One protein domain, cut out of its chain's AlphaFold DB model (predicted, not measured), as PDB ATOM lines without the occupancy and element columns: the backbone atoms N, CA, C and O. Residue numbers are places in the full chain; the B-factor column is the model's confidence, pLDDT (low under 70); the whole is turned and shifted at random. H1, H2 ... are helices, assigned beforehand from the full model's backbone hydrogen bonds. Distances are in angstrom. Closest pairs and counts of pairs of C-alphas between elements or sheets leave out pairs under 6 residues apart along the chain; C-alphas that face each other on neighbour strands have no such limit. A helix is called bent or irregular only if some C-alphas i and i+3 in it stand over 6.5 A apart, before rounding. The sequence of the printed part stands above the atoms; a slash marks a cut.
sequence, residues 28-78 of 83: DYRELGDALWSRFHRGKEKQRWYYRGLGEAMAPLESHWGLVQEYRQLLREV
ATOM      1  N   ASP A  28      92.694 149.257 157.676       96.31
ATOM      2  CA  ASP A  28      93.991 148.716 157.269       96.31
ATOM      3  C   ASP A  28      94.938 148.532 158.467       96.31
ATOM      4  O   ASP A  28      95.714 147.578 158.514       96.31
ATOM      5  N   TYR A  29      94.886 149.432 159.452       95.88
ATOM      6  CA  TYR A  29      95.717 149.368 160.653       95.88
ATOM      7  C   TYR A  29      95.329 148.187 161.546       95.88
ATOM      8  O   TYR A  29      96.208 147.529 162.095       95.88
ATOM      9  N   ARG A  30      94.036 147.856 161.652       95.19
ATOM     10  CA  ARG A  30      93.576 146.657 162.373       95.19
ATOM     11  C   ARG A  30      94.101 145.364 161.752       95.19
ATOM     12  O   ARG A  30      94.331 144.403 162.479       95.19
ATOM     13  N   GLU A  31      94.289 145.337 160.435       96.12
ATOM     14  CA  GLU A  31      94.784 144.158 159.717       96.12
ATOM     15  C   GLU A  31      96.317 144.078 159.675       96.12
ATOM     16  O   GLU A  31      96.889 142.998 159.804       96.12
ATOM     17  N   LEU A  32      96.994 145.213 159.479       95.44
ATOM     18  CA  LEU A  32      98.429 145.270 159.172       95.44
ATOM     19  C   LEU A  32      99.283 145.805 160.326       95.44
ATOM     20  O   LEU A  32     100.512 145.689 160.284       95.44
ATOM     21  N   GLY A  33      98.667 146.444 161.321       93.81
ATOM     22  CA  GLY A  33      99.362 147.192 162.363       93.81
ATOM     23  C   GLY A  33     100.331 148.214 161.770       93.81
ATOM     24  O   GLY A  33     100.038 148.902 160.788       93.81
ATOM     25  N   ASP A  34     101.539 148.278 162.328       93.00
ATOM     26  CA  ASP A  34     102.559 149.231 161.888       93.00
ATOM     27  C   ASP A  34     103.120 148.965 160.479       93.00
ATOM     28  O   ASP A  34     103.706 149.867 159.873       93.00
ATOM     29  N   ALA A  35     102.890 147.784 159.891       94.25
ATOM     30  CA  ALA A  35     103.291 147.519 158.508       94.25
ATOM     31  C   ALA A  35     102.551 148.423 157.504       94.25
ATOM     32  O   ALA A  35     103.093 148.726 156.436       94.25
ATOM     33  N   LEU A  36     101.357 148.918 157.862       94.94
ATOM     34  CA  LEU A  36     100.589 149.890 157.080       94.94
ATOM     35  C   LEU A  36     101.433 151.103 156.675       94.94
ATOM     36  O   LEU A  36     101.345 151.583 155.543       94.94
ATOM     37  N   TRP A  37     102.284 151.591 157.577       94.31
ATOM     38  CA  TRP A  37     103.021 152.836 157.372       94.31
ATOM     39  C   TRP A  37     104.027 152.762 156.224       94.31
ATOM     40  O   TRP A  37     104.350 153.800 155.649       94.31
ATOM     41  N   SER A  38     104.449 151.557 155.824       92.75
ATOM     42  CA  SER A  38     105.292 151.339 154.641       92.75
ATOM     43  C   SER A  38     104.610 151.733 153.323       92.75
ATOM     44  O   SER A  38     105.289 152.089 152.362       92.75
ATOM     45  N   ARG A  39     103.269 151.741 153.281       91.56
ATOM     46  CA  ARG A  39     102.478 152.165 152.113       91.56
ATOM     47  C   ARG A  39     102.433 153.687 151.953       91.56
ATOM     48  O   ARG A  39     102.084 154.189 150.887       91.56
ATOM     49  N   PHE A  40     102.785 154.439 152.996       90.00
ATOM     50  CA  PHE A  40     102.758 155.897 152.989       90.00
ATOM     51  C   PHE A  40     104.152 156.477 152.752       90.00
ATOM     52  O   PHE A  40     105.026 156.382 153.607       90.00
ATOM     53  N   HIS A  41     104.313 157.243 151.668       91.12
ATOM     54  CA  HIS A  41     105.564 157.947 151.335       91.12
ATOM     55  C   HIS A  41     106.152 158.806 152.473       91.12
ATOM     56  O   HIS A  41     107.346 159.093 152.482       91.12
ATOM     57  N   ARG A  42     105.316 159.282 153.405       87.19
ATOM     58  CA  ARG A  42     105.716 160.193 154.491       87.19
ATOM     59  C   ARG A  42     105.872 159.513 155.864       87.19
ATOM     60  O   ARG A  42     106.345 160.185 156.776       87.19
ATOM     61  N   GLY A  43     105.542 158.224 155.997       91.06
ATOM     62  CA  GLY A  43     105.656 157.456 157.248       91.06
ATOM     63  C   GLY A  43     104.679 157.868 158.365       91.06
ATOM     64  O   GLY A  43     103.970 158.869 158.247       91.06
ATOM     65  N   LYS A  44     104.658 157.090 159.459       92.62
ATOM     66  CA  LYS A  44     103.723 157.213 160.599       92.62
ATOM     67  C   LYS A  44     103.711 158.606 161.226       92.62
ATOM     68  O   LYS A  44     102.656 159.225 161.304       92.62
ATOM     69  N   GLU A  45     104.877 159.140 161.584       92.31
ATOM     70  CA  GLU A  45     104.977 160.405 162.330       92.31
ATOM     71  C   GLU A  45     104.414 161.612 161.580       92.31
ATOM     72  O   GLU A  45     103.706 162.445 162.149       92.31
ATOM     73  N   LYS A  46     104.657 161.699 160.269       92.88
ATOM     74  CA  LYS A  46     104.102 162.797 159.467       92.88
ATOM     75  C   LYS A  46     102.591 162.660 159.301       92.88
ATOM     76  O   LYS A  46     101.906 163.680 159.277       92.88
ATOM     77  N   GLN A  47     102.074 161.432 159.208       93.44
ATOM     78  CA  GLN A  47     100.628 161.195 159.203       93.44
ATOM     79  C   GLN A  47     100.016 161.563 160.560       93.44
ATOM     80  O   GLN A  47      99.030 162.293 160.597       93.44
ATOM     81  N   ARG A  48     100.649 161.156 161.667       93.56
ATOM     82  CA  ARG A  48     100.244 161.488 163.038       93.56
ATOM     83  C   ARG A  48     100.130 162.995 163.235       93.56
ATOM     84  O   ARG A  48      99.072 163.477 163.631       93.56
ATOM     85  N   TRP A  49     101.190 163.741 162.917       92.38
ATOM     86  CA  TRP A  49     101.205 165.204 163.013       92.38
ATOM     87  C   TRP A  49     100.084 165.842 162.180       92.38
ATOM     88  O   TRP A  49      99.346 166.691 162.678       92.38
ATOM     89  N   TYR A  50      99.909 165.384 160.938       92.06
ATOM     90  CA  TYR A  50      98.905 165.923 160.024       92.06
ATOM     91  C   TYR A  50      97.466 165.676 160.505       92.06
ATOM     92  O   TYR A  50      96.676 166.616 160.604       92.06
ATOM     93  N   TYR A  51      97.123 164.431 160.850       92.75
ATOM     94  CA  TYR A  51      95.772 164.084 161.296       92.75
ATOM     95  C   TYR A  51      95.451 164.650 162.693       92.75
ATOM     96  O   TYR A  51      94.290 164.980 162.955       92.75
ATOM     97  N   ARG A  52      96.446 164.851 163.571       91.44
ATOM     98  CA  ARG A  52      96.260 165.571 164.846       91.44
ATOM     99  C   ARG A  52      95.926 167.045 164.638       91.44
ATOM    100  O   ARG A  52      94.891 167.489 165.126       91.44
ATOM    101  N   GLY A  53      96.721 167.763 163.843       89.94
ATOM    102  CA  GLY A  53      96.458 169.179 163.551       89.94
ATOM    103  C   GLY A  53      95.102 169.403 162.870       89.94
ATOM    104  O   GLY A  53      94.407 170.378 163.151       89.94
ATOM    105  N   LEU A  54      94.668 168.460 162.026       87.94
ATOM    106  CA  LEU A  54      93.322 168.474 161.453       87.94
ATOM    107  C   LEU A  54      92.221 168.330 162.513       87.94
ATOM    108  O   LEU A  54      91.228 169.051 162.447       87.94
ATOM    109  N   GLY A  55      92.392 167.448 163.501       86.19
ATOM    110  CA  GLY A  55      91.427 167.281 164.592       86.19
ATOM    111  C   GLY A  55      91.268 168.540 165.451       86.19
ATOM    112  O   GLY A  55      90.157 168.861 165.872       86.19
ATOM    113  N   GLU A  56      92.355 169.282 165.663       85.06
ATOM    114  CA  GLU A  56      92.339 170.585 166.342       85.06
ATOM    115  C   GLU A  56      91.628 171.651 165.499       85.06
ATOM    116  O   GLU A  56      90.757 172.363 165.998       85.06
ATOM    117  N   ALA A  57      91.920 171.714 164.196       83.88
ATOM    118  CA  ALA A  57      91.272 172.645 163.271       83.88
ATOM    119  C   ALA A  57      89.759 172.393 163.106       83.88
ATOM    120  O   ALA A  57      89.022 173.298 162.710       83.88
ATOM    121  N   MET A  58      89.297 171.178 163.416       80.75
ATOM    122  CA  MET A  58      87.885 170.784 163.411       80.75
ATOM    123  C   MET A  58      87.166 171.061 164.738       80.75
ATOM    124  O   MET A  58      85.947 170.933 164.776       80.75
ATOM    125  N   ALA A  59      87.858 171.482 165.806       78.31
ATOM    126  CA  ALA A  59      87.221 171.818 167.086       78.31
ATOM    127  C   ALA A  59      86.076 172.850 166.966       78.31
ATOM    128  O   ALA A  59      85.047 172.653 167.597       78.31
ATOM    129  N   PRO A  60      86.136 173.881 166.098       79.62
ATOM    130  CA  PRO A  60      85.009 174.800 165.911       79.62
ATOM    131  C   PRO A  60      83.747 174.165 165.292       79.62
ATOM    132  O   PRO A  60      82.710 174.820 165.238       79.62
ATOM    133  N   LEU A  61      83.814 172.918 164.805       77.56
ATOM    134  CA  LEU A  61      82.676 172.160 164.268       77.56
ATOM    135  C   LEU A  61      81.894 171.421 165.367       77.56
ATOM    136  O   LEU A  61      81.196 170.456 165.072       77.56
ATOM    137  N   GLU A  62      81.995 171.855 166.625       68.12
ATOM    138  CA  GLU A  62      81.347 171.240 167.793       68.12
ATOM    139  C   GLU A  62      79.833 171.033 167.642       68.12
ATOM    140  O   GLU A  62      79.297 170.055 168.160       68.12
ATOM    141  N   SER A  63      79.146 171.869 166.854       73.12
ATOM    142  CA  SER A  63      77.731 171.670 166.508       73.12
ATOM    143  C   SER A  63      77.463 170.389 165.694       73.12
ATOM    144  O   SER A  63      76.321 169.952 165.599       73.12
ATOM    145  N   HIS A  64      78.505 169.768 165.135       72.19
ATOM    146  CA  HIS A  64      78.507 168.485 164.423       72.19
ATOM    147  C   HIS A  64      79.260 167.415 165.229       72.19
ATOM    148  O   HIS A  64      80.083 166.662 164.700       72.19
ATOM    149  N   TRP A  65      78.973 167.361 166.533       72.94
ATOM    150  CA  TRP A  65      79.697 166.575 167.532       72.94
ATOM    151  C   TRP A  65      79.958 165.115 167.136       72.94
ATOM    152  O   TRP A  65      81.048 164.610 167.385       72.94
ATOM    153  N   GLY A  66      79.013 164.450 166.457       83.38
ATOM    154  CA  GLY A  66      79.168 163.050 166.042       83.38
ATOM    155  C   GLY A  66      80.364 162.803 165.114       83.38
ATOM    156  O   GLY A  66      81.130 161.868 165.339       83.38
ATOM    157  N   LEU A  67      80.582 163.676 164.123       84.31
ATOM    158  CA  LEU A  67      81.701 163.551 163.177       84.31
ATOM    159  C   LEU A  67      83.044 163.801 163.867       84.31
ATOM    160  O   LEU A  67      84.005 163.057 163.675       84.31
ATOM    161  N   VAL A  68      83.102 164.841 164.702       84.62
ATOM    162  CA  VAL A  68      84.318 165.219 165.433       84.62
ATOM    163  C   VAL A  68      84.680 164.153 166.471       84.62
ATOM    164  O   VAL A  68      85.856 163.819 166.639       84.62
ATOM    165  N   GLN A  69      83.685 163.586 167.155       87.81
ATOM    166  CA  GLN A  69      83.883 162.527 168.141       87.81
ATOM    167  C   GLN A  69      84.420 161.249 167.493       87.81
ATOM    168  O   GLN A  69      85.401 160.691 167.989       87.81
ATOM    169  N   GLU A  70      83.821 160.816 166.383       91.50
ATOM    170  CA  GLU A  70      84.284 159.640 165.646       91.50
ATOM    171  C   GLU A  70      85.710 159.839 165.126       91.50
ATOM    172  O   GLU A  70      86.568 158.978 165.329       91.50
ATOM    173  N   TYR A  71      86.000 161.005 164.542       92.06
ATOM    174  CA  TYR A  71      87.346 161.344 164.086       92.06
ATOM    175  C   TYR A  71      88.368 161.214 165.220       92.06
ATOM    176  O   TYR A  71      89.394 160.554 165.065       92.06
ATOM    177  N   ARG A  72      88.077 161.791 166.394       89.69
ATOM    178  CA  ARG A  72      88.953 161.710 167.575       89.69
ATOM    179  C   ARG A  72      89.130 160.276 168.074       89.69
ATOM    180  O   ARG A  72      90.210 159.937 168.547       89.69
ATOM    181  N   GLN A  73      88.092 159.446 167.996       92.69
ATOM    182  CA  GLN A  73      88.175 158.039 168.387       92.69
ATOM    183  C   GLN A  73      89.104 157.256 167.459       92.69
ATOM    184  O   GLN A  73      90.041 156.626 167.944       92.69
ATOM    185  N   LEU A  74      88.894 157.352 166.144       94.94
ATOM    186  CA  LEU A  74      89.739 156.678 165.157       94.94
ATOM    187  C   LEU A  74      91.182 157.186 165.214       94.94
ATOM    188  O   LEU A  74      92.122 156.409 165.074       94.94
ATOM    189  N   LEU A  75      91.372 158.481 165.478       93.69
ATOM    190  CA  LEU A  75      92.700 159.069 165.609       93.69
ATOM    191  C   LEU A  75      93.475 158.463 166.783       93.69
ATOM    192  O   LEU A  75      94.655 158.165 166.629       93.69
ATOM    193  N   ARG A  76      92.825 158.268 167.938       93.12
ATOM    194  CA  ARG A  76      93.444 157.613 169.101       93.12
ATOM    195  C   ARG A  76      93.746 156.142 168.849       93.12
ATOM    196  O   ARG A  76      94.736 155.643 169.360       93.12
ATOM    197  N   GLU A  77      92.903 155.464 168.078       94.50
ATOM    198  CA  GLU A  77      93.109 154.058 167.734       94.50
ATOM    199  C   GLU A  77      94.324 153.867 166.816       94.50
ATOM    200  O   GLU A  77      95.174 153.018 167.071       94.50
ATOM    201  N   VAL A  78      94.435 154.695 165.775       94.44
ATOM    202  CA  VAL A  78      95.525 154.626 164.791       94.44
ATOM    203  C   VAL A  78      96.829 155.237 165.326       94.44
ATOM    204  O   VAL A  78      97.924 154.781 164.994       94.44
TER     205      VAL A  78
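AT A GLANCE: This is residues 28 to 78 of the 83 residues of an uncharacterized protein of Ruminococcaceae bacterium AM28-23LB (UniProt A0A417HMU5). The model is a long, open helical hairpin of H2 and H3, its two sides running opposite ways, with the short, uneven helix H1 set across the hairpin's open end. At the other end H3 makes a sharp kink near residue 66 before it runs back beside H2, and residues 61 to 66 stick out there. The printed part has 51 residues with three named helices, H1, H2 and H3 in that order, and no named strand; the class is all helix. The whole is loose, with a radius of gyration of the C-alphas of 12.4 A, and elongated, spanning 36 by 20 by 12 A.

HOW THE PARTS SIT: H1, residues 28 to 39, is close to but not clearly touching H2, residues 43 to 57; their closest C-alphas, those of Trp 37 and Gly 43, are 5.3 A apart. These two run opposite ways at a steep tilt of 67 degrees, only just short of about perpendicular. H2 touches H3, residues 59 to 78, with residues 51 to 55 alone, and H3 touches H2 with residues 68 to 75 alone. Their closest C-alphas, those of Gly 55 and Arg 72, are 6.8 A apart. H2 and H3 form a helical hairpin, running opposite ways at a shallow tilt of 20 degrees. H3 is also close to but not clearly touching H1, about perpendicular at 84 degrees; the closest C-alphas, those of Tyr 29 and Val 78, are 6.7 A apart. In H2 every O i to N i+4 pair is within hydrogen-bond range, against 10 of 16 in H3 and 2 of 8 in H1, where 6 of 9 O i to N i+3 pairs are within range.

IN THESE COORDINATES: H1 begins at C-alpha 28, (93.991, 148.716, 157.269), and is irregular: C-alphas 31 and 34 are 9.5 A apart. H2 begins at C-alpha 43, (105.656, 157.456, 157.248), and measures 21.8 A from first to last C-alpha. H3 measures 19.2 A from first to last C-alpha and ends at C-alpha 78, (95.525, 154.626, 164.791). It too is irregular, with C-alphas 63 and 66 8.8 A apart, and its kink near residue 66 is 113 degrees.

THE WHOLE: The two C-alphas farthest apart, those of Ser 38 and Ser 63, are 36.2 A from each other, while the first and last printed C-alphas, those of Asp 28 and Val 78, are 9.7 A apart. The printed part has no cut. The links from H1 to H2 and from H2 to H3 are both tight, with 3 residues and 1 residue between the helices. The mean pLDDT of the printed part is 89.0, and one residue, Glu 62, is under 70.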